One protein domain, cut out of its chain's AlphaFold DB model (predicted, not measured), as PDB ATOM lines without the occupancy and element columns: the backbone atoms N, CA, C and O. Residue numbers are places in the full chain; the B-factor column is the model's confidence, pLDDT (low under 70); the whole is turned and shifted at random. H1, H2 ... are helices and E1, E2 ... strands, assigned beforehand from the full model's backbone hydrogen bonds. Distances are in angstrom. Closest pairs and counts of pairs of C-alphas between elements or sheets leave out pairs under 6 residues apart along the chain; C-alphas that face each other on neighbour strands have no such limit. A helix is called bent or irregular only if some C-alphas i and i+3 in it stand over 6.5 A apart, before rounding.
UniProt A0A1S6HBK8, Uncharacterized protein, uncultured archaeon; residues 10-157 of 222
ATOM      1  N   ARG A  10     -26.270 -26.429 -12.618       93.12
ATOM      2  CA  ARG A  10     -27.082 -25.530 -13.453       93.12
ATOM      3  C   ARG A  10     -26.337 -24.244 -13.816       93.12
ATOM      4  O   ARG A  10     -26.514 -23.737 -14.922       93.12
ATOM      5  N   ASP A  11     -25.519 -23.721 -12.906       93.56
ATOM      6  CA  ASP A  11     -24.677 -22.559 -13.187       93.56
ATOM      7  C   ASP A  11     -23.616 -22.896 -14.237       93.56
ATOM      8  O   ASP A  11     -23.441 -22.139 -15.190       93.56
ATOM      9  N   ILE A  12     -22.960 -24.052 -14.096       94.44
ATOM     10  CA  ILE A  12     -21.933 -24.520 -15.037       94.44
ATOM     11  C   ILE A  12     -22.532 -24.800 -16.417       94.44
ATOM     12  O   ILE A  12     -22.011 -24.319 -17.417       94.44
ATOM     13  N   ASP A  13     -23.663 -25.504 -16.471       95.31
ATOM     14  CA  ASP A  13     -24.431 -25.772 -17.693       95.31
ATOM     15  C   ASP A  13     -24.774 -24.475 -18.435       95.31
ATOM     16  O   ASP A  13     -24.616 -24.385 -19.651       95.31
ATOM     17  N   THR A  14     -25.195 -23.443 -17.695       95.56
ATOM     18  CA  THR A  14     -25.521 -22.131 -18.268       95.56
ATOM     19  C   THR A  14     -24.282 -21.457 -18.855       95.56
ATOM     20  O   THR A  14     -24.323 -21.027 -20.005       95.56
ATOM     21  N   ILE A  15     -23.175 -21.410 -18.101       95.50
ATOM     22  CA  ILE A  15     -21.908 -20.829 -18.573       95.50
ATOM     23  C   ILE A  15     -21.449 -21.537 -19.853       95.50
ATOM     24  O   ILE A  15     -21.228 -20.883 -20.867       95.50
ATOM     25  N   LEU A  16     -21.373 -22.871 -19.832       96.12
ATOM     26  CA  LEU A  16     -20.914 -23.661 -20.974       96.12
ATOM     27  C   LEU A  16     -21.801 -23.446 -22.204       96.12
ATOM     28  O   LEU A  16     -21.283 -23.214 -23.293       96.12
ATOM     29  N   LYS A  17     -23.131 -23.483 -22.050       96.00
ATOM     30  CA  LYS A  17     -24.063 -23.271 -23.168       96.00
ATOM     31  C   LYS A  17     -23.903 -21.905 -23.814       96.00
ATOM     32  O   LYS A  17     -23.948 -21.826 -25.037       96.00
ATOM     33  N   GLU A  18     -23.734 -20.852 -23.021       95.62
ATOM     34  CA  GLU A  18     -23.531 -19.497 -23.535       95.62
ATOM     35  C   GLU A  18     -22.215 -19.382 -24.311       95.62
ATOM     36  O   GLU A  18     -22.216 -18.897 -25.441       95.62
ATOM     37  N   GLU A  19     -21.113 -19.900 -23.760       95.31
ATOM     38  CA  GLU A  19     -19.814 -19.876 -24.443       95.31
ATOM     39  C   GLU A  19     -19.813 -20.708 -25.740       95.31
ATOM     40  O   GLU A  19     -19.136 -20.355 -26.706       95.31
ATOM     41  N   LEU A  20     -20.598 -21.790 -25.799       96.38
ATOM     42  CA  LEU A  20     -20.701 -22.683 -26.959       96.38
ATOM     43  C   LEU A  20     -21.480 -22.091 -28.149       96.38
ATOM     44  O   LEU A  20     -21.337 -22.601 -29.271       96.38
ATOM     45  N   GLN A  21     -22.295 -21.046 -27.943       91.56
ATOM     46  CA  GLN A  21     -23.185 -20.503 -28.985       91.56
ATOM     47  C   GLN A  21     -22.428 -20.095 -30.253       91.56
ATOM     48  O   GLN A  21     -22.895 -20.383 -31.349       91.56
ATOM     49  N   ASN A  22     -21.230 -19.524 -30.103       87.75
ATOM     50  CA  ASN A  22     -20.430 -18.987 -31.212       87.75
ATOM     51  C   ASN A  22     -19.228 -19.874 -31.579       87.75
ATOM     52  O   ASN A  22     -18.233 -19.381 -32.113       87.75
ATOM     53  N   LYS A  23     -19.262 -21.161 -31.208       94.31
ATOM     54  CA  LYS A  23     -18.141 -22.089 -31.407       94.31
ATOM     55  C   LYS A  23     -18.421 -23.117 -32.497       94.31
ATOM     56  O   LYS A  23     -18.735 -24.266 -32.204       94.31
ATOM     57  N   ASP A  24     -18.355 -22.698 -33.754       94.50
ATOM     58  CA  ASP A  24     -18.758 -23.516 -34.913       94.50
ATOM     59  C   ASP A  24     -17.816 -24.690 -35.217       94.50
ATOM     60  O   ASP A  24     -18.193 -25.637 -35.914       94.50
ATOM     61  N   SER A  25     -16.603 -24.668 -34.661       96.00
ATOM     62  CA  SER A  25     -15.639 -25.759 -34.816       96.00
ATOM     63  C   SER A  25     -15.974 -26.985 -33.961       96.00
ATOM     64  O   SER A  25     -15.411 -28.057 -34.186       96.00
ATOM     65  N   ILE A  26     -16.888 -26.849 -32.995       96.38
ATOM     66  CA  ILE A  26     -17.330 -27.912 -32.090       96.38
ATOM     67  C   ILE A  26     -18.675 -28.442 -32.596       96.38
ATOM     68  O   ILE A  26     -19.690 -27.759 -32.493       96.38
ATOM     69  N   ALA A  27     -18.712 -29.662 -33.132       95.31
ATOM     70  CA  ALA A  27     -19.954 -30.259 -33.630       95.31
ATOM     71  C   ALA A  27     -20.817 -30.825 -32.497       95.31
ATOM     72  O   ALA A  27     -22.014 -30.557 -32.429       95.31
ATOM     73  N   ILE A  28     -20.199 -31.592 -31.597       95.38
ATOM     74  CA  ILE A  28     -20.844 -32.139 -30.400       95.38
ATOM     75  C   ILE A  28     -20.074 -31.660 -29.179       95.38
ATOM     76  O   ILE A  28     -18.850 -31.761 -29.147       95.38
ATOM     77  N   PHE A  29     -20.799 -31.196 -28.166       96.19
ATOM     78  CA  PHE A  29     -20.281 -30.997 -26.816       96.19
ATOM     79  C   PHE A  29     -21.290 -31.580 -25.834       96.19
ATOM     80  O   PHE A  29     -22.418 -31.087 -25.748       96.19
ATOM     81  N   ALA A  30     -20.925 -32.648 -25.132       94.81
ATOM     82  CA  ALA A  30     -21.866 -33.406 -24.320       94.81
ATOM     83  C   ALA A  30     -21.268 -33.843 -22.986       94.81
ATOM     84  O   ALA A  30     -20.082 -34.136 -22.883       94.81
ATOM     85  N   VAL A  31     -22.129 -33.913 -21.974       94.12
ATOM     86  CA  VAL A  31     -21.781 -34.407 -20.642       94.12
ATOM     87  C   VAL A  31     -22.042 -35.901 -20.575       94.12
ATOM     88  O   VAL A  31     -23.188 -36.338 -20.748       94.12
ATOM     89  N   ILE A  32     -20.995 -36.668 -20.306       88.75
ATOM     90  CA  ILE A  32     -20.973 -38.125 -20.398       88.75
ATOM     91  C   ILE A  32     -20.573 -38.749 -19.063       88.75
ATOM     92  O   ILE A  32     -19.404 -38.948 -18.792       88.75
ATOM     93  N   GLY A  33     -21.553 -39.118 -18.242       83.62
ATOM     94  CA  GLY A  33     -21.278 -39.689 -16.923       83.62
ATOM     95  C   GLY A  33     -21.416 -38.648 -15.822       83.62
ATOM     96  O   GLY A  33     -22.540 -38.188 -15.578       83.62
ATOM     97  N   SER A  34     -20.318 -38.323 -15.133       84.44
ATOM     98  CA  SER A  34     -20.345 -37.482 -13.935       84.44
ATOM     99  C   SER A  34     -20.762 -36.038 -14.235       84.44
ATOM    100  O   SER A  34     -20.351 -35.420 -15.219       84.44
ATOM    101  N   LYS A  35     -21.605 -35.498 -13.350       89.69
ATOM    102  CA  LYS A  35     -21.990 -34.076 -13.248       89.69
ATOM    103  C   LYS A  35     -21.704 -33.539 -11.847       89.69
ATOM    104  O   LYS A  35     -22.307 -32.548 -11.424       89.69
ATOM    105  N   ASP A  36     -20.881 -34.255 -11.087       89.69
ATOM    106  CA  ASP A  36     -20.633 -33.928  -9.697       89.69
ATOM    107  C   ASP A  36     -19.584 -32.828  -9.615       89.69
ATOM    108  O   ASP A  36     -18.386 -33.066  -9.638       89.69
ATOM    109  N   ILE A  37     -20.053 -31.597  -9.455       88.94
ATOM    110  CA  ILE A  37     -19.205 -30.419  -9.254       88.94
ATOM    111  C   ILE A  37     -18.241 -30.534  -8.059       88.94
ATOM    112  O   ILE A  37     -17.323 -29.727  -7.960       88.94
ATOM    113  N   ASN A  38     -18.446 -31.490  -7.143       86.06
ATOM    114  CA  ASN A  38     -17.529 -31.755  -6.032       86.06
ATOM    115  C   ASN A  38     -16.449 -32.793  -6.372       86.06
ATOM    116  O   ASN A  38     -15.574 -33.022  -5.541       86.06
ATOM    117  N   HIS A  39     -16.550 -33.482  -7.508       85.88
ATOM    118  CA  HIS A  39     -15.553 -34.439  -7.991       85.88
ATOM    119  C   HIS A  39     -15.013 -33.963  -9.332       85.88
ATOM    120  O   HIS A  39     -13.898 -33.455  -9.399       85.88
ATOM    121  N   ASP A  40     -15.819 -34.108 -10.374       90.31
ATOM    122  CA  ASP A  40     -15.514 -33.755 -11.744       90.31
ATOM    123  C   ASP A  40     -16.772 -33.742 -12.621       90.31
ATOM    124  O   ASP A  40     -17.849 -34.242 -12.278       90.31
ATOM    125  N   ILE A  41     -16.618 -33.138 -13.792       93.19
ATOM    126  CA  ILE A  41     -17.605 -33.197 -14.862       93.19
ATOM    127  C   ILE A  41     -16.936 -33.824 -16.074       93.19
ATOM    128  O   ILE A  41     -15.941 -33.297 -16.577       93.19
ATOM    129  N   ASP A  42     -17.522 -34.913 -16.556       93.62
ATOM    130  CA  ASP A  42     -17.042 -35.643 -17.721       93.62
ATOM    131  C   ASP A  42     -17.654 -35.075 -18.996       93.62
ATOM    132  O   ASP A  42     -18.870 -35.128 -19.208       93.62
ATOM    133  N   ILE A  43     -16.811 -34.544 -19.872       94.81
ATOM    134  CA  ILE A  43     -17.218 -33.926 -21.126       94.81
ATOM    135  C   ILE A  43     -16.547 -34.606 -22.301       94.81
ATOM    136  O   ILE A  43     -15.333 -34.808 -22.327       94.81
ATOM    137  N   ILE A  44     -17.343 -34.818 -23.340       93.69
ATOM    138  CA  ILE A  44     -16.858 -35.127 -24.670       93.69
ATOM    139  C   ILE A  44     -17.088 -33.964 -25.626       93.69
ATOM    140  O   ILE A  44     -18.174 -33.382 -25.671       93.69
ATOM    141  N   ALA A  45     -16.069 -33.651 -26.419       95.12
ATOM    142  CA  ALA A  45     -16.147 -32.693 -27.509       95.12
ATOM    143  C   ALA A  45     -15.697 -33.355 -28.815       95.12
ATOM    144  O   ALA A  45     -14.664 -34.025 -28.853       95.12
ATOM    145  N   ILE A  46     -16.461 -33.179 -29.891       94.69
ATOM    146  CA  ILE A  46     -16.131 -33.720 -31.214       94.69
ATOM    147  C   ILE A  46     -16.031 -32.565 -32.204       94.69
ATOM    148  O   ILE A  46     -16.940 -31.736 -32.300       94.69
ATOM    149  N   LYS A  47     -14.927 -32.536 -32.950       94.44
ATOM    150  CA  LYS A  47     -14.655 -31.541 -33.987       94.44
ATOM    151  C   LYS A  47     -15.709 -31.564 -35.099       94.44
ATOM    152  O   LYS A  47     -16.146 -32.631 -35.531       94.44
ATOM    153  N   ASN A  48     -16.049 -30.389 -35.617       94.12
ATOM    154  CA  ASN A  48     -16.727 -30.236 -36.898       94.12
ATOM    155  C   ASN A  48     -15.782 -30.635 -38.056       94.12
ATOM    156  O   ASN A  48     -14.733 -30.007 -38.218       94.12
ATOM    157  N   PRO A  49     -16.113 -31.663 -38.862       91.19
ATOM    158  CA  PRO A  49     -15.214 -32.234 -39.871       91.19
ATOM    159  C   PRO A  49     -14.773 -31.229 -40.942       91.19
ATOM    160  O   PRO A  49     -13.694 -31.381 -41.509       91.19
ATOM    161  N   GLU A  50     -15.574 -30.194 -41.193       90.50
ATOM    162  CA  GLU A  50     -15.304 -29.166 -42.205       90.50
ATOM    163  C   GLU A  50     -14.324 -28.091 -41.716       90.50
ATOM    164  O   GLU A  50     -13.838 -27.278 -42.504       90.50
ATOM    165  N   ILE A  51     -14.015 -28.086 -40.417       92.69
ATOM    166  CA  ILE A  51     -13.176 -27.080 -39.777       92.69
ATOM    167  C   ILE A  51     -11.788 -27.645 -39.480       92.69
ATOM    168  O   ILE A  51     -11.591 -28.822 -39.146       92.69
ATOM    169  N   LYS A  52     -10.792 -26.767 -39.580       92.81
ATOM    170  CA  LYS A  52      -9.407 -27.092 -39.261       92.81
ATOM    171  C   LYS A  52      -9.231 -27.443 -37.788       92.81
ATOM    172  O   LYS A  52      -9.844 -26.865 -36.892       92.81
ATOM    173  N   SER A  53      -8.323 -28.370 -37.537       92.38
ATOM    174  CA  SER A  53      -7.971 -28.846 -36.207       92.38
ATOM    175  C   SER A  53      -7.396 -27.745 -35.316       92.38
ATOM    176  O   SER A  53      -7.696 -27.733 -34.122       92.38
ATOM    177  N   SER A  54      -6.631 -26.790 -35.862       93.25
ATOM    178  CA  SER A  54      -6.171 -25.633 -35.081       93.25
ATOM    179  C   SER A  54      -7.316 -24.752 -34.587       93.25
ATOM    180  O   SER A  54      -7.311 -24.333 -33.432       93.25
ATOM    181  N   GLU A  55      -8.309 -24.490 -35.434       95.56
ATOM    182  CA  GLU A  55      -9.463 -23.663 -35.087       95.56
ATOM    183  C   GLU A  55     -10.336 -24.351 -34.036       95.56
ATOM    184  O   GLU A  55     -10.779 -23.713 -33.080       95.56
ATOM    185  N   TYR A  56     -10.505 -25.668 -34.151       95.12
ATOM    186  CA  TYR A  56     -11.160 -26.472 -33.128       95.12
ATOM    187  C   TYR A  56     -10.477 -26.388 -31.765       95.12
ATOM    188  O   TYR A  56     -11.112 -26.002 -30.784       95.12
ATOM    189  N   VAL A  57      -9.173 -26.660 -31.706       93.44
ATOM    190  CA  VAL A  57      -8.415 -26.583 -30.449       93.44
ATOM    191  C   VAL A  57      -8.409 -25.157 -29.895       93.44
ATOM    192  O   VAL A  57      -8.606 -24.958 -28.698       93.44
ATOM    193  N   SER A  58      -8.276 -24.143 -30.753       93.38
ATOM    194  CA  SER A  58      -8.330 -22.744 -30.323       93.38
ATOM    195  C   SER A  58      -9.671 -22.381 -29.685       93.38
ATOM    196  O   SER A  58      -9.688 -21.715 -28.652       93.38
ATOM    197  N   GLN A  59     -10.785 -22.822 -30.270       95.88
ATOM    198  CA  GLN A  59     -12.120 -22.575 -29.723       95.88
ATOM    199  C   GLN A  59     -12.370 -23.346 -28.420       95.88
ATOM    200  O   GLN A  59     -13.033 -22.815 -27.531       95.88
ATOM    201  N   ILE A  60     -11.796 -24.545 -28.265       94.88
ATOM    202  CA  ILE A  60     -11.794 -25.266 -26.985       94.88
ATOM    203  C   ILE A  60     -11.031 -24.474 -25.917       94.88
ATOM    204  O   ILE A  60     -11.556 -24.278 -24.825       94.88
ATOM    205  N   HIS A  61      -9.832 -23.961 -26.206       92.81
ATOM    206  CA  HIS A  61      -9.114 -23.133 -25.229       92.81
ATOM    207  C   HIS A  61      -9.886 -21.885 -24.845       92.81
ATOM    208  O   HIS A  61      -9.963 -21.576 -23.663       92.81
ATOM    209  N   GLU A  62     -10.469 -21.192 -25.819       94.62
ATOM    210  CA  GLU A  62     -11.263 -19.997 -25.556       94.62
ATOM    211  C   GLU A  62     -12.469 -20.313 -24.661       94.62
ATOM    212  O   GLU A  62     -12.691 -19.619 -23.673       94.62
ATOM    213  N   LEU A  63     -13.189 -21.406 -24.941       96.06
ATOM    214  CA  LEU A  63     -14.284 -21.902 -24.102       96.06
ATOM    215  C   LEU A  63     -13.826 -22.132 -22.654       96.06
ATOM    216  O   LEU A  63     -14.486 -21.688 -21.712       96.06
ATOM    217  N   LEU A  64     -12.701 -22.822 -22.466       94.44
ATOM    218  CA  LEU A  64     -12.174 -23.154 -21.140       94.44
ATOM    219  C   LEU A  64     -11.652 -21.919 -20.398       94.44
ATOM    220  O   LEU A  64     -11.943 -21.747 -19.216       94.44
ATOM    221  N   ASP A  65     -10.911 -21.052 -21.085       94.19
ATOM    222  CA  ASP A  65     -10.332 -19.839 -20.512       94.19
ATOM    223  C   ASP A  65     -11.464 -18.856 -20.114       94.19
ATOM    224  O   ASP A  65     -11.445 -18.311 -19.009       94.19
ATOM    225  N   ASN A  66     -12.517 -18.712 -20.932       96.12
ATOM    226  CA  ASN A  66     -13.699 -17.909 -20.591       96.12
ATOM    227  C   ASN A  66     -14.502 -18.515 -19.435       96.12
ATOM    228  O   ASN A  66     -14.911 -17.793 -18.524       96.12
ATOM    229  N   THR A  67     -14.699 -19.837 -19.432       95.50
ATOM    230  CA  THR A  67     -15.374 -20.538 -18.329       95.50
ATOM    231  C   THR A  67     -14.628 -20.316 -17.013       95.50
ATOM    232  O   THR A  67     -15.249 -19.976 -16.008       95.50
ATOM    233  N   ASN A  68     -13.296 -20.433 -17.026       95.44
ATOM    234  CA  ASN A  68     -12.448 -20.156 -15.870       95.44
ATOM    235  C   ASN A  68     -12.592 -18.707 -15.380       95.44
ATOM    236  O   ASN A  68     -12.777 -18.481 -14.187       95.44
ATOM    237  N   ASN A  69     -12.561 -17.729 -16.290       96.25
ATOM    238  CA  ASN A  69     -12.719 -16.317 -15.932       96.25
ATOM    239  C   ASN A  69     -14.083 -16.057 -15.282       96.25
ATOM    240  O   ASN A  69     -14.156 -15.452 -14.219       96.25
ATOM    241  N   ARG A  70     -15.165 -16.593 -15.858       95.50
ATOM    242  CA  ARG A  70     -16.523 -16.433 -15.317       95.50
ATOM    243  C   ARG A  70     -16.707 -17.114 -13.963       95.50
ATOM    244  O   ARG A  70     -17.397 -16.572 -13.098       95.50
ATOM    245  N   LEU A  71     -16.104 -18.288 -13.771       94.00
ATOM    246  CA  LEU A  71     -16.065 -18.968 -12.475       94.00
ATOM    247  C   LEU A  71     -15.341 -18.126 -11.427       94.00
ATOM    248  O   LEU A  71     -15.853 -17.942 -10.322       94.00
ATOM    249  N   ASN A  72     -14.189 -17.570 -11.792       94.25
ATOM    250  CA  ASN A  72     -13.401 -16.738 -10.900       94.25
ATOM    251  C   ASN A  72     -14.143 -15.445 -10.539       94.25
ATOM    252  O   ASN A  72     -14.267 -15.120  -9.361       94.25
ATOM    253  N   ASP A  73     -14.717 -14.758 -11.523       95.12
ATOM    254  CA  ASP A  73     -15.409 -13.483 -11.322       95.12
ATOM    255  C   ASP A  73     -16.675 -13.633 -10.467       95.12
ATOM    256  O   ASP A  73     -16.970 -12.780  -9.630       95.12
ATOM    257  N   LYS A  74     -17.439 -14.718 -10.663       94.31
ATOM    258  CA  LYS A  74     -18.717 -14.928  -9.965       94.31
ATOM    259  C   LYS A  74     -18.559 -15.626  -8.615       94.31
ATOM    260  O   LYS A  74     -19.337 -15.356  -7.701       94.31
ATOM    261  N   TYR A  75     -17.591 -16.532  -8.491       92.75
ATOM    262  CA  TYR A  75     -17.490 -17.443  -7.349       92.75
ATOM    263  C   TYR A  75     -16.136 -17.423  -6.640       92.75
ATOM    264  O   TYR A  75     -16.032 -18.013  -5.562       92.75
ATOM    265  N   GLY A  76     -15.119 -16.768  -7.209       92.81
ATOM    266  CA  GLY A  76     -13.743 -16.815  -6.712       92.81
ATOM    267  C   GLY A  76     -13.106 -18.198  -6.856       92.81
ATOM    268  O   GLY A  76     -12.301 -18.577  -6.009       92.81
ATOM    269  N   LYS A  77     -13.525 -18.974  -7.865       93.00
ATOM    270  CA  LYS A  77     -13.123 -20.370  -8.089       93.00
ATOM    271  C   LYS A  77     -12.465 -20.569  -9.447       93.00
ATOM    272  O   LYS A  77     -12.717 -19.808 -10.377       93.00
ATOM    273  N   LYS A  78     -11.627 -21.598  -9.551       92.94
ATOM    274  CA  LYS A  78     -10.840 -21.931 -10.742       92.94
ATOM    275  C   LYS A  78     -11.387 -23.168 -11.442       92.94
ATOM    276  O   LYS A  78     -12.013 -24.032 -10.831       92.94
ATOM    277  N   LEU A  79     -11.106 -23.250 -12.734       93.88
ATOM    278  CA  LEU A  79     -11.293 -24.433 -13.559       93.88
ATOM    279  C   LEU A  79      -9.970 -25.192 -13.660       93.88
ATOM    280  O   LEU A  79      -8.995 -24.666 -14.196       93.88
ATOM    281  N   ILE A  80      -9.950 -26.439 -13.201       93.88
ATOM    282  CA  ILE A  80      -8.849 -27.375 -13.421       93.88
ATOM    283  C   ILE A  80      -9.262 -28.338 -14.526       93.88
ATOM    284  O   ILE A  80     -10.294 -28.997 -14.426       93.88
ATOM    285  N   ARG A  81      -8.467 -28.418 -15.594       92.50
ATOM    286  CA  ARG A  81      -8.788 -29.223 -16.783       92.50
ATOM    287  C   ARG A  81      -7.845 -30.405 -16.928       92.50
ATOM    288  O   ARG A  81      -6.638 -30.256 -16.765       92.50
ATOM    289  N   PHE A  82      -8.383 -31.561 -17.278       92.75
ATOM    290  CA  PHE A  82      -7.604 -32.763 -17.563       92.75
ATOM    291  C   PHE A  82      -8.267 -33.568 -18.678       92.75
ATOM    292  O   PHE A  82      -9.456 -33.415 -18.937       92.75
ATOM    293  N   SER A  83      -7.483 -34.383 -19.373       88.94
ATOM    294  CA  SER A  83      -7.904 -35.098 -20.588       88.94
ATOM    295  C   SER A  83      -8.027 -36.609 -20.409       88.94
ATOM    296  O   SER A  83      -8.597 -37.278 -21.267       88.94
ATOM    297  N   CYS A  84      -7.492 -37.157 -19.314       83.81
ATOM    298  CA  CYS A  84      -7.684 -38.553 -18.949       83.81
ATOM    299  C   CYS A  84      -7.693 -38.727 -17.426       83.81
ATOM    300  O   CYS A  84      -6.994 -38.005 -16.707       83.81
ATOM    301  N   PHE A  85      -8.423 -39.736 -16.944       81.00
ATOM    302  CA  PHE A  85      -8.504 -40.069 -15.518       81.00
ATOM    303  C   PHE A  85      -7.133 -40.323 -14.877       81.00
ATOM    304  O   PHE A  85      -6.882 -39.885 -13.759       81.00
ATOM    305  N   ASN A  86      -6.204 -40.954 -15.602       84.25
ATOM    306  CA  ASN A  86      -4.862 -41.237 -15.077       84.25
ATOM    307  C   ASN A  86      -4.051 -39.966 -14.770       84.25
ATOM    308  O   ASN A  86      -3.122 -40.022 -13.969       84.25
ATOM    309  N   ASN A  87      -4.397 -38.831 -15.385       85.50
ATOM    310  CA  ASN A  87      -3.731 -37.549 -15.162       85.50
ATOM    311  C   ASN A  87      -4.494 -36.654 -14.176       85.50
ATOM    312  O   ASN A  87      -4.040 -35.543 -13.908       85.50
ATOM    313  N   GLN A  88      -5.642 -37.091 -13.648       90.00
ATOM    314  CA  GLN A  88      -6.496 -36.262 -12.798       90.00
ATOM    315  C   GLN A  88      -5.757 -35.800 -11.541       90.00
ATOM    316  O   GLN A  88      -5.694 -34.603 -11.279       90.00
ATOM    317  N   GLU A  89      -5.140 -36.717 -10.791       90.00
ATOM    318  CA  GLU A  89      -4.403 -36.364  -9.568       90.00
ATOM    319  C   GLU A  89      -3.253 -35.388  -9.846       90.00
ATOM    320  O   GLU A  89      -3.077 -34.410  -9.118       90.00
ATOM    321  N   GLU A  90      -2.495 -35.615 -10.926       89.81
ATOM    322  CA  GLU A  90      -1.426 -34.707 -11.345       89.81
ATOM    323  C   GLU A  90      -2.001 -33.327 -11.698       89.81
ATOM    324  O   GLU A  90      -1.520 -32.318 -11.184       89.81
ATOM    325  N   ALA A  91      -3.060 -33.255 -12.507       90.44
ATOM    326  CA  ALA A  91      -3.684 -31.993 -12.898       90.44
ATOM    327  C   ALA A  91      -4.234 -31.213 -11.692       90.44
ATOM    328  O   ALA A  91      -3.993 -30.008 -11.586       90.44
ATOM    329  N   LEU A  92      -4.904 -31.893 -10.755       91.50
ATOM    330  CA  LEU A  92      -5.399 -31.300  -9.509       91.50
ATOM    331  C   LEU A  92      -4.250 -30.757  -8.652       91.50
ATOM    332  O   LEU A  92      -4.329 -29.639  -8.135       91.50
ATOM    333  N   HIS A  93      -3.158 -31.513  -8.535       90.94
ATOM    334  CA  HIS A  93      -1.978 -31.082  -7.793       90.94
ATOM    335  C   HIS A  93      -1.333 -29.835  -8.417       90.94
ATOM    336  O   HIS A  93      -1.080 -28.847  -7.724       90.94
ATOM    337  N   LEU A  94      -1.099 -29.854  -9.729       88.94
ATOM    338  CA  LEU A  94      -0.464 -28.756 -10.464       88.94
ATOM    339  C   LEU A  94      -1.319 -27.492 -10.485       88.94
ATOM    340  O   LEU A  94      -0.802 -26.393 -10.283       88.94
ATOM    341  N   GLY A  95      -2.630 -27.665 -10.652       87.31
ATOM    342  CA  GLY A  95      -3.623 -26.598 -10.598       87.31
ATOM    343  C   GLY A  95      -3.816 -25.992  -9.206       87.31
ATOM    344  O   GLY A  95      -4.563 -25.021  -9.065       87.31
ATOM    345  N   LYS A  96      -3.142 -26.537  -8.177       89.69
ATOM    346  CA  LYS A  96      -3.304 -26.154  -6.766       89.69
ATOM    347  C   LYS A  96      -4.791 -26.156  -6.398       89.69
ATOM    348  O   LYS A  96      -5.319 -25.138  -5.942       89.69
ATOM    349  N   TYR A  97      -5.444 -27.283  -6.689       89.56
ATOM    350  CA  TYR A  97      -6.874 -27.479  -6.490       89.56
ATOM    351  C   TYR A  97      -7.272 -27.143  -5.053       89.56
ATOM    352  O   TYR A  97      -6.688 -27.665  -4.097       89.56
ATOM    353  N   ASP A  98      -8.262 -26.269  -4.911       87.75
ATOM    354  CA  ASP A  98      -8.932 -26.029  -3.643       87.75
ATOM    355  C   ASP A  98     -10.303 -26.712  -3.609       87.75
ATOM    356  O   ASP A  98     -10.949 -26.921  -4.634       87.75
ATOM    357  N   ASN A  99     -10.767 -27.073  -2.410       76.50
ATOM    358  CA  ASN A  99     -12.117 -27.609  -2.262       76.50
ATOM    359  C   ASN A  99     -13.134 -26.542  -2.712       76.50
ATOM    360  O   ASN A  99     -13.298 -25.498  -2.067       76.50
ATOM    361  N   GLY A 100     -13.809 -26.826  -3.827       83.69
ATOM    362  CA  GLY A 100     -14.765 -25.941  -4.493       83.69
ATOM    363  C   GLY A 100     -14.307 -25.419  -5.860       83.69
ATOM    364  O   GLY A 100     -15.125 -24.818  -6.557       83.69
ATOM    365  N   ASP A 101     -13.055 -25.643  -6.269       92.94
ATOM    366  CA  ASP A 101     -12.641 -25.501  -7.669       92.94
ATOM    367  C   ASP A 101     -13.374 -26.526  -8.552       92.94
ATOM    368  O   ASP A 101     -13.751 -27.612  -8.098       92.94
ATOM    369  N   LEU A 102     -13.588 -26.177  -9.822       93.75
ATOM    370  CA  LEU A 102     -14.244 -27.056 -10.783       93.75
ATOM    371  C   LEU A 102     -13.199 -27.932 -11.466       93.75
ATOM    372  O   LEU A 102     -12.365 -27.416 -12.206       93.75
ATOM    373  N   ALA A 103     -13.276 -29.246 -11.282       94.12
ATOM    374  CA  ALA A 103     -12.505 -30.184 -12.085       94.12
ATOM    375  C   ALA A 103     -13.311 -30.574 -13.336       94.12
ATOM    376  O   ALA A 103     -14.468 -30.984 -13.246       94.12
ATOM    377  N   LEU A 104     -12.711 -30.423 -14.513       94.75
ATOM    378  CA  LEU A 104     -13.346 -30.706 -15.795       94.75
ATOM    379  C   LEU A 104     -12.510 -31.715 -16.572       94.75
ATOM    380  O   LEU A 104     -11.412 -31.402 -17.049       94.75
ATOM    381  N   HIS A 105     -13.067 -32.909 -16.721       94.62
ATOM    382  CA  HIS A 105     -12.510 -33.949 -17.558       94.62
ATOM    383  C   HIS A 105     -12.979 -33.717 -18.994       94.62
ATOM    384  O   HIS A 105     -14.134 -33.968 -19.332       94.62
ATOM    385  N   LEU A 106     -12.101 -33.187 -19.841       93.81
ATOM    386  CA  LEU A 106     -12.422 -32.873 -21.226       93.81
ATOM    387  C   LEU A 106     -11.716 -33.828 -22.185       93.81
ATOM    388  O   LEU A 106     -10.519 -33.705 -22.448       93.81
ATOM    389  N   MET A 107     -12.505 -34.707 -22.791       92.50
ATOM    390  CA  MET A 107     -12.079 -35.590 -23.868       92.50
ATOM    391  C   MET A 107     -12.457 -34.964 -25.210       92.50
ATOM    392  O   MET A 107     -13.631 -34.902 -25.579       92.50
ATOM    393  N   THR A 108     -11.474 -34.472 -25.957       93.06
ATOM    394  CA  THR A 108     -11.723 -33.890 -27.283       93.06
ATOM    395  C   THR A 108     -11.318 -34.865 -28.374       93.06
ATOM    396  O   THR A 108     -10.213 -35.390 -28.305       93.06
ATOM    397  N   TYR A 109     -12.124 -35.006 -29.423       92.38
ATOM    398  CA  TYR A 109     -11.842 -35.901 -30.540       92.38
ATOM    399  C   TYR A 109     -11.860 -35.166 -31.885       92.38
ATOM    400  O   TYR A 109     -12.776 -34.382 -32.146       92.38
ATOM    401  N   PRO A 110     -10.905 -35.455 -32.792       90.81
ATOM    402  CA  PRO A 110     -10.868 -34.854 -34.126       90.81
ATOM    403  C   PRO A 110     -11.919 -35.453 -35.073       90.81
ATOM    404  O   PRO A 110     -12.161 -34.906 -36.143       90.81
ATOM    405  N   SER A 111     -12.508 -36.601 -34.714       91.06
ATOM    406  CA  SER A 111     -13.576 -37.269 -35.463       91.06
ATOM    407  C   SER A 111     -14.352 -38.222 -34.555       91.06
ATOM    408  O   SER A 111     -13.806 -38.742 -33.579       91.06
ATOM    409  N   TYR A 112     -15.598 -38.521 -34.922       91.25
ATOM    410  CA  TYR A 112     -16.407 -39.533 -34.239       91.25
ATOM    411  C   TYR A 112     -15.766 -40.924 -34.300       91.25
ATOM    412  O   TYR A 112     -15.732 -41.638 -33.306       91.25
ATOM    413  N   GLN A 113     -15.180 -41.298 -35.440       89.75
ATOM    414  CA  GLN A 113     -14.518 -42.595 -35.594       89.75
ATOM    415  C   GLN A 113     -13.319 -42.763 -34.646       89.75
ATOM    416  O   GLN A 113     -13.096 -43.853 -34.126       89.75
ATOM    417  N   GLN A 114     -12.562 -41.692 -34.375       89.19
ATOM    418  CA  GLN A 114     -11.482 -41.733 -33.382       89.19
ATOM    419  C   GLN A 114     -12.029 -41.954 -31.967       89.19
ATOM    420  O   GLN A 114     -11.513 -42.806 -31.253       89.19
ATOM    421  N   MET A 115     -13.103 -41.252 -31.598       89.94
ATOM    422  CA  MET A 115     -13.774 -41.457 -30.313       89.94
ATOM    423  C   MET A 115     -14.203 -42.916 -30.125       89.94
ATOM    424  O   MET A 115     -13.943 -43.494 -29.075       89.94
ATOM    425  N   ILE A 116     -14.834 -43.524 -31.140       88.00
ATOM    426  CA  ILE A 116     -15.220 -44.941 -31.077       88.00
ATOM    427  C   ILE A 116     -14.007 -45.811 -30.772       88.00
ATOM    428  O   ILE A 116     -14.078 -46.651 -29.883       88.00
ATOM    429  N   LEU A 117     -12.901 -45.617 -31.490       85.44
ATOM    430  CA  LEU A 117     -11.700 -46.430 -31.314       85.44
ATOM    431  C   LEU A 117     -11.093 -46.294 -29.919       85.44
ATOM    432  O   LEU A 117     -10.705 -47.311 -29.352       85.44
ATOM    433  N   ASP A 118     -11.031 -45.076 -29.380       84.06
ATOM    434  CA  ASP A 118     -10.449 -44.835 -28.058       84.06
ATOM    435  C   ASP A 118     -11.307 -45.438 -26.943       84.06
ATOM    436  O   ASP A 118     -10.764 -45.926 -25.961       84.06
ATOM    437  N   TRP A 119     -12.628 -45.477 -27.123       83.44
ATOM    438  CA  TRP A 119     -13.547 -46.013 -26.120       83.44
ATOM    439  C   TRP A 119     -13.874 -47.496 -26.295       83.44
ATOM    440  O   TRP A 119     -14.284 -48.146 -25.340       83.44
ATOM    441  N   THR A 120     -13.713 -48.066 -27.492       81.12
ATOM    442  CA  THR A 120     -14.029 -49.483 -27.762       81.12
ATOM    443  C   THR A 120     -13.407 -50.450 -26.739       81.12
ATOM    444  O   THR A 120     -14.102 -51.390 -26.355       81.12
ATOM    445  N   PRO A 121     -12.157 -50.261 -26.263       77.12
ATOM    446  CA  PRO A 121     -11.579 -51.117 -25.226       77.12
ATOM    447  C   PRO A 121     -12.307 -51.060 -23.875       77.12
ATOM    448  O   PRO A 121     -12.314 -52.056 -23.155       77.12
ATOM    449  N   ASP A 122     -12.914 -49.917 -23.545       70.38
ATOM    450  CA  ASP A 122     -13.470 -49.614 -22.221       70.38
ATOM    451  C   ASP A 122     -14.994 -49.793 -22.151       70.38
ATOM    452  O   ASP A 122     -15.582 -49.905 -21.072       70.38
ATOM    453  N   ILE A 123     -15.665 -49.850 -23.303       68.50
ATOM    454  CA  ILE A 123     -17.101 -50.099 -23.364       68.50
ATOM    455  C   ILE A 123     -17.356 -51.605 -23.252       68.50
ATOM    456  O   ILE A 123     -16.979 -52.393 -24.118       68.50
ATOM    457  N   ASN A 124     -18.061 -52.011 -22.191       61.25
ATOM    458  CA  ASN A 124     -18.601 -53.366 -22.060       61.25
ATOM    459  C   ASN A 124     -19.330 -53.787 -23.347       61.25
ATOM    460  O   ASN A 124     -20.098 -53.000 -23.886       61.25
ATOM    461  N   SER A 125     -19.190 -55.050 -23.762       57.41
ATOM    462  CA  SER A 125     -19.769 -55.641 -24.994       57.41
ATOM    463  C   SER A 125     -21.253 -55.346 -25.305       57.41
ATOM    464  O   SER A 125     -21.682 -55.562 -26.436       57.41
ATOM    465  N   ASN A 126     -22.029 -54.840 -24.339       57.56
ATOM    466  CA  ASN A 126     -23.451 -54.509 -24.469       57.56
ATOM    467  C   ASN A 126     -23.761 -53.007 -24.586       57.56
ATOM    468  O   ASN A 126     -24.913 -52.656 -24.820       57.56
ATOM    469  N   ALA A 127     -22.789 -52.122 -24.379       64.88
ATOM    470  CA  ALA A 127     -22.955 -50.693 -24.611       64.88
ATOM    471  C   ALA A 127     -22.283 -50.320 -25.939       64.88
ATOM    472  O   ALA A 127     -21.311 -50.938 -26.360       64.88
ATOM    473  N   ASN A 128     -22.805 -49.307 -26.622       75.31
ATOM    474  CA  ASN A 128     -22.122 -48.674 -27.744       75.31
ATOM    475  C   ASN A 128     -22.061 -47.161 -27.489       75.31
ATOM    476  O   ASN A 128     -22.905 -46.602 -26.782       75.31
ATOM    477  N   MET A 129     -21.049 -46.480 -28.031       80.25
ATOM    478  CA  MET A 129     -20.891 -45.030 -27.826       80.25
ATOM    479  C   MET A 129     -22.090 -44.225 -28.303       80.25
ATOM    480  O   MET A 129     -22.384 -43.162 -27.765       80.25
ATOM    481  N   GLU A 130     -22.779 -44.716 -29.325       78.31
ATOM    482  CA  GLU A 130     -23.982 -44.080 -29.825       78.31
ATOM    483  C   GLU A 130     -25.068 -43.999 -28.747       78.31
ATOM    484  O   GLU A 130     -25.667 -42.943 -28.564       78.31
ATOM    485  N   GLU A 131     -25.301 -45.071 -27.997       82.88
ATOM    486  CA  GLU A 131     -26.235 -45.078 -26.879       82.88
ATOM    487  C   GLU A 131     -25.786 -44.165 -25.745       82.88
ATOM    488  O   GLU A 131     -26.627 -43.493 -25.145       82.88
ATOM    489  N   ILE A 132     -24.482 -44.125 -25.457       85.88
ATOM    490  CA  ILE A 132     -23.919 -43.225 -24.445       85.88
ATOM    491  C   ILE A 132     -24.218 -41.776 -24.837       85.88
ATOM    492  O   ILE A 132     -24.788 -41.035 -24.040       85.88
ATOM    493  N   LEU A 133     -23.938 -41.392 -26.083       84.12
ATOM    494  CA  LEU A 133     -24.220 -40.046 -26.579       84.12
ATOM    495  C   LEU A 133     -25.723 -39.749 -26.653       84.12
ATOM    496  O   LEU A 133     -26.142 -38.652 -26.293       84.12
ATOM    497  N   LYS A 134     -26.560 -40.722 -27.027       83.06
ATOM    498  CA  LYS A 134     -28.027 -40.573 -27.035       83.06
ATOM    499  C   LYS A 134     -28.613 -40.353 -25.638       83.06
ATOM    500  O   LYS A 134     -29.643 -39.699 -25.513       83.06
ATOM    501  N   LYS A 135     -27.979 -40.904 -24.599       86.12
ATOM    502  CA  LYS A 135     -28.370 -40.735 -23.187       86.12
ATOM    503  C   LYS A 135     -27.671 -39.540 -22.523       86.12
ATOM    504  O   LYS A 135     -28.072 -39.128 -21.434       86.12
ATOM    505  N   SER A 136     -26.630 -38.999 -23.157       89.06
ATOM    506  CA  SER A 136     -25.836 -37.879 -22.655       89.06
ATOM    507  C   SER A 136     -26.629 -36.573 -22.650       89.06
ATOM    508  O   SER A 136     -27.615 -36.396 -23.365       89.06
ATOM    509  N   THR A 137     -26.191 -35.620 -21.830       92.12
ATOM    510  CA  THR A 137     -26.729 -34.258 -21.897       92.12
ATOM    511  C   THR A 137     -25.923 -33.467 -22.906       92.12
ATOM    512  O   THR A 137     -24.812 -33.034 -22.610       92.12
ATOM    513  N   ILE A 138     -26.490 -33.301 -24.096       91.75
ATOM    514  CA  ILE A 138     -25.868 -32.556 -25.187       91.75
ATOM    515  C   ILE A 138     -26.052 -31.057 -24.930       91.75
ATOM    516  O   ILE A 138     -27.176 -30.567 -24.818       91.75
ATOM    517  N   LEU A 139     -24.936 -30.336 -24.804       94.38
ATOM    518  CA  LEU A 139     -24.900 -28.882 -24.630       94.38
ATOM    519  C   LEU A 139     -24.802 -28.153 -25.974       94.38
ATOM    520  O   LEU A 139     -25.347 -27.060 -26.112       94.38
ATOM    521  N   LYS A 140     -24.144 -28.772 -26.964       95.00
ATOM    522  CA  LYS A 140     -24.090 -28.319 -28.361       95.00
ATOM    523  C   LYS A 140     -24.177 -29.509 -29.316       95.00
ATOM    524  O   LYS A 140     -23.547 -30.538 -29.068       95.00
ATOM    525  N   GLY A 141     -24.920 -29.318 -30.406       91.56
ATOM    526  CA  GLY A 141     -25.208 -30.335 -31.414       91.56
ATOM    527  C   GLY A 141     -26.482 -31.124 -31.111       91.56
ATOM    528  O   GLY A 141     -27.228 -30.797 -30.188       91.56
ATOM    529  N   ASP A 142     -26.750 -32.151 -31.911       88.69
ATOM    530  CA  ASP A 142     -27.945 -32.991 -31.800       88.69
ATOM    531  C   ASP A 142     -27.712 -34.412 -32.353       88.69
ATOM    532  O   ASP A 142     -26.604 -34.782 -32.745       88.69
ATOM    533  N   LEU A 143     -28.769 -35.230 -32.384       82.06
ATOM    534  CA  LEU A 143     -28.690 -36.585 -32.938       82.06
ATOM    535  C   LEU A 143     -28.382 -36.597 -34.442       82.06
ATOM    536  O   LEU A 143     -27.645 -37.470 -34.893       82.06
ATOM    537  N   ASN A 144     -28.880 -35.620 -35.206       87.38
ATOM    538  CA  ASN A 144     -28.586 -35.522 -36.638       87.38
ATOM    539  C   ASN A 144     -27.095 -35.250 -36.877       87.38
ATOM    540  O   ASN A 144     -26.489 -35.813 -37.786       87.38
ATOM    541  N   SER A 145     -26.492 -34.430 -36.018       88.44
ATOM    542  CA  SER A 145     -25.060 -34.145 -36.019       88.44
ATOM    543  C   SER A 145     -24.259 -35.422 -35.766       88.44
ATOM    544  O   SER A 145     -23.277 -35.671 -36.457       88.44
ATOM    545  N   ILE A 146     -24.697 -36.278 -34.835       87.25
ATOM    546  CA  ILE A 146     -24.064 -37.587 -34.601       87.25
ATOM    547  C   ILE A 146     -24.121 -38.452 -35.865       87.25
ATOM    548  O   ILE A 146     -23.102 -39.020 -36.256       87.25
ATOM    549  N   ASP A 147     -25.283 -38.548 -36.512       89.25
ATOM    550  CA  ASP A 147     -25.440 -39.374 -37.709       89.25
ATOM    551  C   ASP A 147     -24.591 -38.867 -38.881       89.25
ATOM    552  O   ASP A 147     -23.950 -39.671 -39.558       89.25
ATOM    553  N   TYR A 148     -24.489 -37.547 -39.062       90.81
ATOM    554  CA  TYR A 148     -23.560 -36.942 -40.021       90.81
ATOM    555  C   TYR A 148     -22.096 -37.266 -39.699       90.81
ATOM    556  O   TYR A 148     -21.322 -37.636 -40.579       90.81
ATOM    557  N   LEU A 149     -21.694 -37.174 -38.431       91.56
ATOM    558  CA  LEU A 149     -20.312 -37.434 -38.026       91.56
ATOM    559  C   LEU A 149     -19.895 -38.896 -38.231       91.56
ATOM    560  O   LEU A 149     -18.720 -39.162 -38.491       91.56
ATOM    561  N   LYS A 150     -20.832 -39.849 -38.154       89.88
ATOM    562  CA  LYS A 150     -20.558 -41.269 -38.434       89.88
ATOM    563  C   LYS A 150     -20.101 -41.507 -39.871       89.88
ATOM    564  O   LYS A 150     -19.324 -42.433 -40.095       89.88
ATOM    565  N   THR A 151     -20.566 -40.699 -40.828       88.44
ATOM    566  CA  THR A 151     -20.202 -40.853 -42.246       88.44
ATOM    567  C   THR A 151     -18.817 -40.304 -42.564       88.44
ATOM    568  O   THR A 151     -18.337 -40.493 -43.677       88.44
ATOM    569  N   GLN A 152     -18.183 -39.608 -41.620       90.06
ATOM    570  CA  GLN A 152     -16.882 -38.988 -41.827       90.06
ATOM    571  C   GLN A 152     -15.760 -39.988 -41.578       90.06
ATOM    572  O   GLN A 152     -15.748 -40.709 -40.576       90.06
ATOM    573  N   GLU A 153     -14.790 -40.007 -42.487       83.81
ATOM    574  CA  GLU A 153     -13.618 -40.856 -42.344       83.81
ATOM    575  C   GLU A 153     -12.701 -40.364 -41.224       83.81
ATOM    576  O   GLU A 153     -12.598 -39.177 -40.901       83.81
ATOM    577  N   ARG A 154     -11.989 -41.313 -40.625       84.56
ATOM    578  CA  ARG A 154     -10.973 -41.014 -39.629       84.56
ATOM    579  C   ARG A 154      -9.739 -40.426 -40.308       84.56
ATOM    580  O   ARG A 154      -9.143 -41.063 -41.173       84.56
ATOM    581  N   GLY A 155      -9.275 -39.279 -39.816       80.19
ATOM    582  CA  GLY A 155      -7.983 -38.725 -40.219       80.19
ATOM    583  C   GLY A 155      -6.826 -39.680 -39.901       80.19
ATOM    584  O   GLY A 155      -6.736 -40.241 -38.806       80.19
ATOM    585  N   LYS A 156      -5.892 -39.829 -40.841       80.94
ATOM    586  CA  LYS A 156      -4.724 -40.726 -40.753       80.94
ATOM    587  C   LYS A 156      -3.888 -40.542 -39.483       80.94
ATOM    588  O   LYS A 156      -3.298 -41.494 -38.974       80.94
ATOM    589  N   HIS A 157      -3.851 -39.321 -38.959       82.69
ATOM    590  CA  HIS A 157      -3.051 -38.951 -37.797       82.69
ATOM    591  C   HIS A 157      -3.866 -38.727 -36.513       82.69
ATOM    592  O   HIS A 157      -3.333 -38.194 -35.540       82.69
TER     593      HIS A 157
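This is residues 10 to 157 of the 222 residues of an uncharacterized protein of uncultured archaeon (UniProt A0A1S6HBK8). A strongly twisted sheet of five strands is the middle of three layers, with H1 and the long H2 on one face and H3, H4, H5 and H6 on the other. The printed part has 148 residues, with six named helices and five named strands in the order H1 E1 E2 H2 E3 H3 E4 H4 H5 E5 H6. The sheet, E3 E4 E2 E1 E5, is mixed, and the class is mixed, helices and strands. The whole is compact, with a radius of gyration of the C-alphas of 15.2 A, and rounded, spanning 43 by 34 by 29 A.

H1, residues 10 to 20, precedes E1, residues 26 to 36, which bends by 75 degrees at residue 33. E1 and E2, residues 40 to 47, form an antiparallel hairpin, with N 30 and O 44 2.9 A apart. H1 is over E1, only just not over E2, where 2 of its C-alphas fall; its height over the sheet is 8.4 A. H2, residues 53 to 75, touches H1 with residues 63 to 70 alone; the closest C-alphas, of Glu 19 and Leu 63, are 5.9 A apart. E3, residues 79 to 82, H3, residues 85 to 94, and E4, residues 102 to 109, form a strand-helix-strand unit, two parallel neighbour strands with a helix between, its crossover right-handed. N 80 and O 102 of E3 and E4 are 2.8 A apart. E4 is also parallel to E2, with N 43 and O 105 2.8 A apart. H2 with E2 and E3 is a split unit, E4 standing between its strands. H4, residues 112 to 119, and H5, residues 129 to 135, form another with E4 and E5, residues 137 to 140, which have E2 and E1 between them; both crossovers are right-handed. E5 is antiparallel to E1, with N 31 and O 137 2.9 A apart. H6, residues 143 to 150, touches H4; the C-alphas of Tyr 112 and Leu 149, their closest, are 5.8 A apart. Every O i to N i+4 pair is within hydrogen-bond range in H1, H2, H4, H5 and H6; in H3, 4 of 6 are.

H1 begins at C-alpha 10, (-27.082, -25.530, -13.453). E1 is 23.4 A long, E2 22.4 A, H2 32.5 A and E4 21.8 A. H3 is irregular, C-alphas 86 and 89 being 7.4 A apart. H6 ends at C-alpha 150, (-20.558, -41.269, -38.434).

The two C-alphas farthest apart, of Asp 73 and Ser 125, are 44.5 A apart. The printed part has no cut, and no link is long. Mean pLDDT of the printed part is 89.5; residues 123 to 127 are under 70.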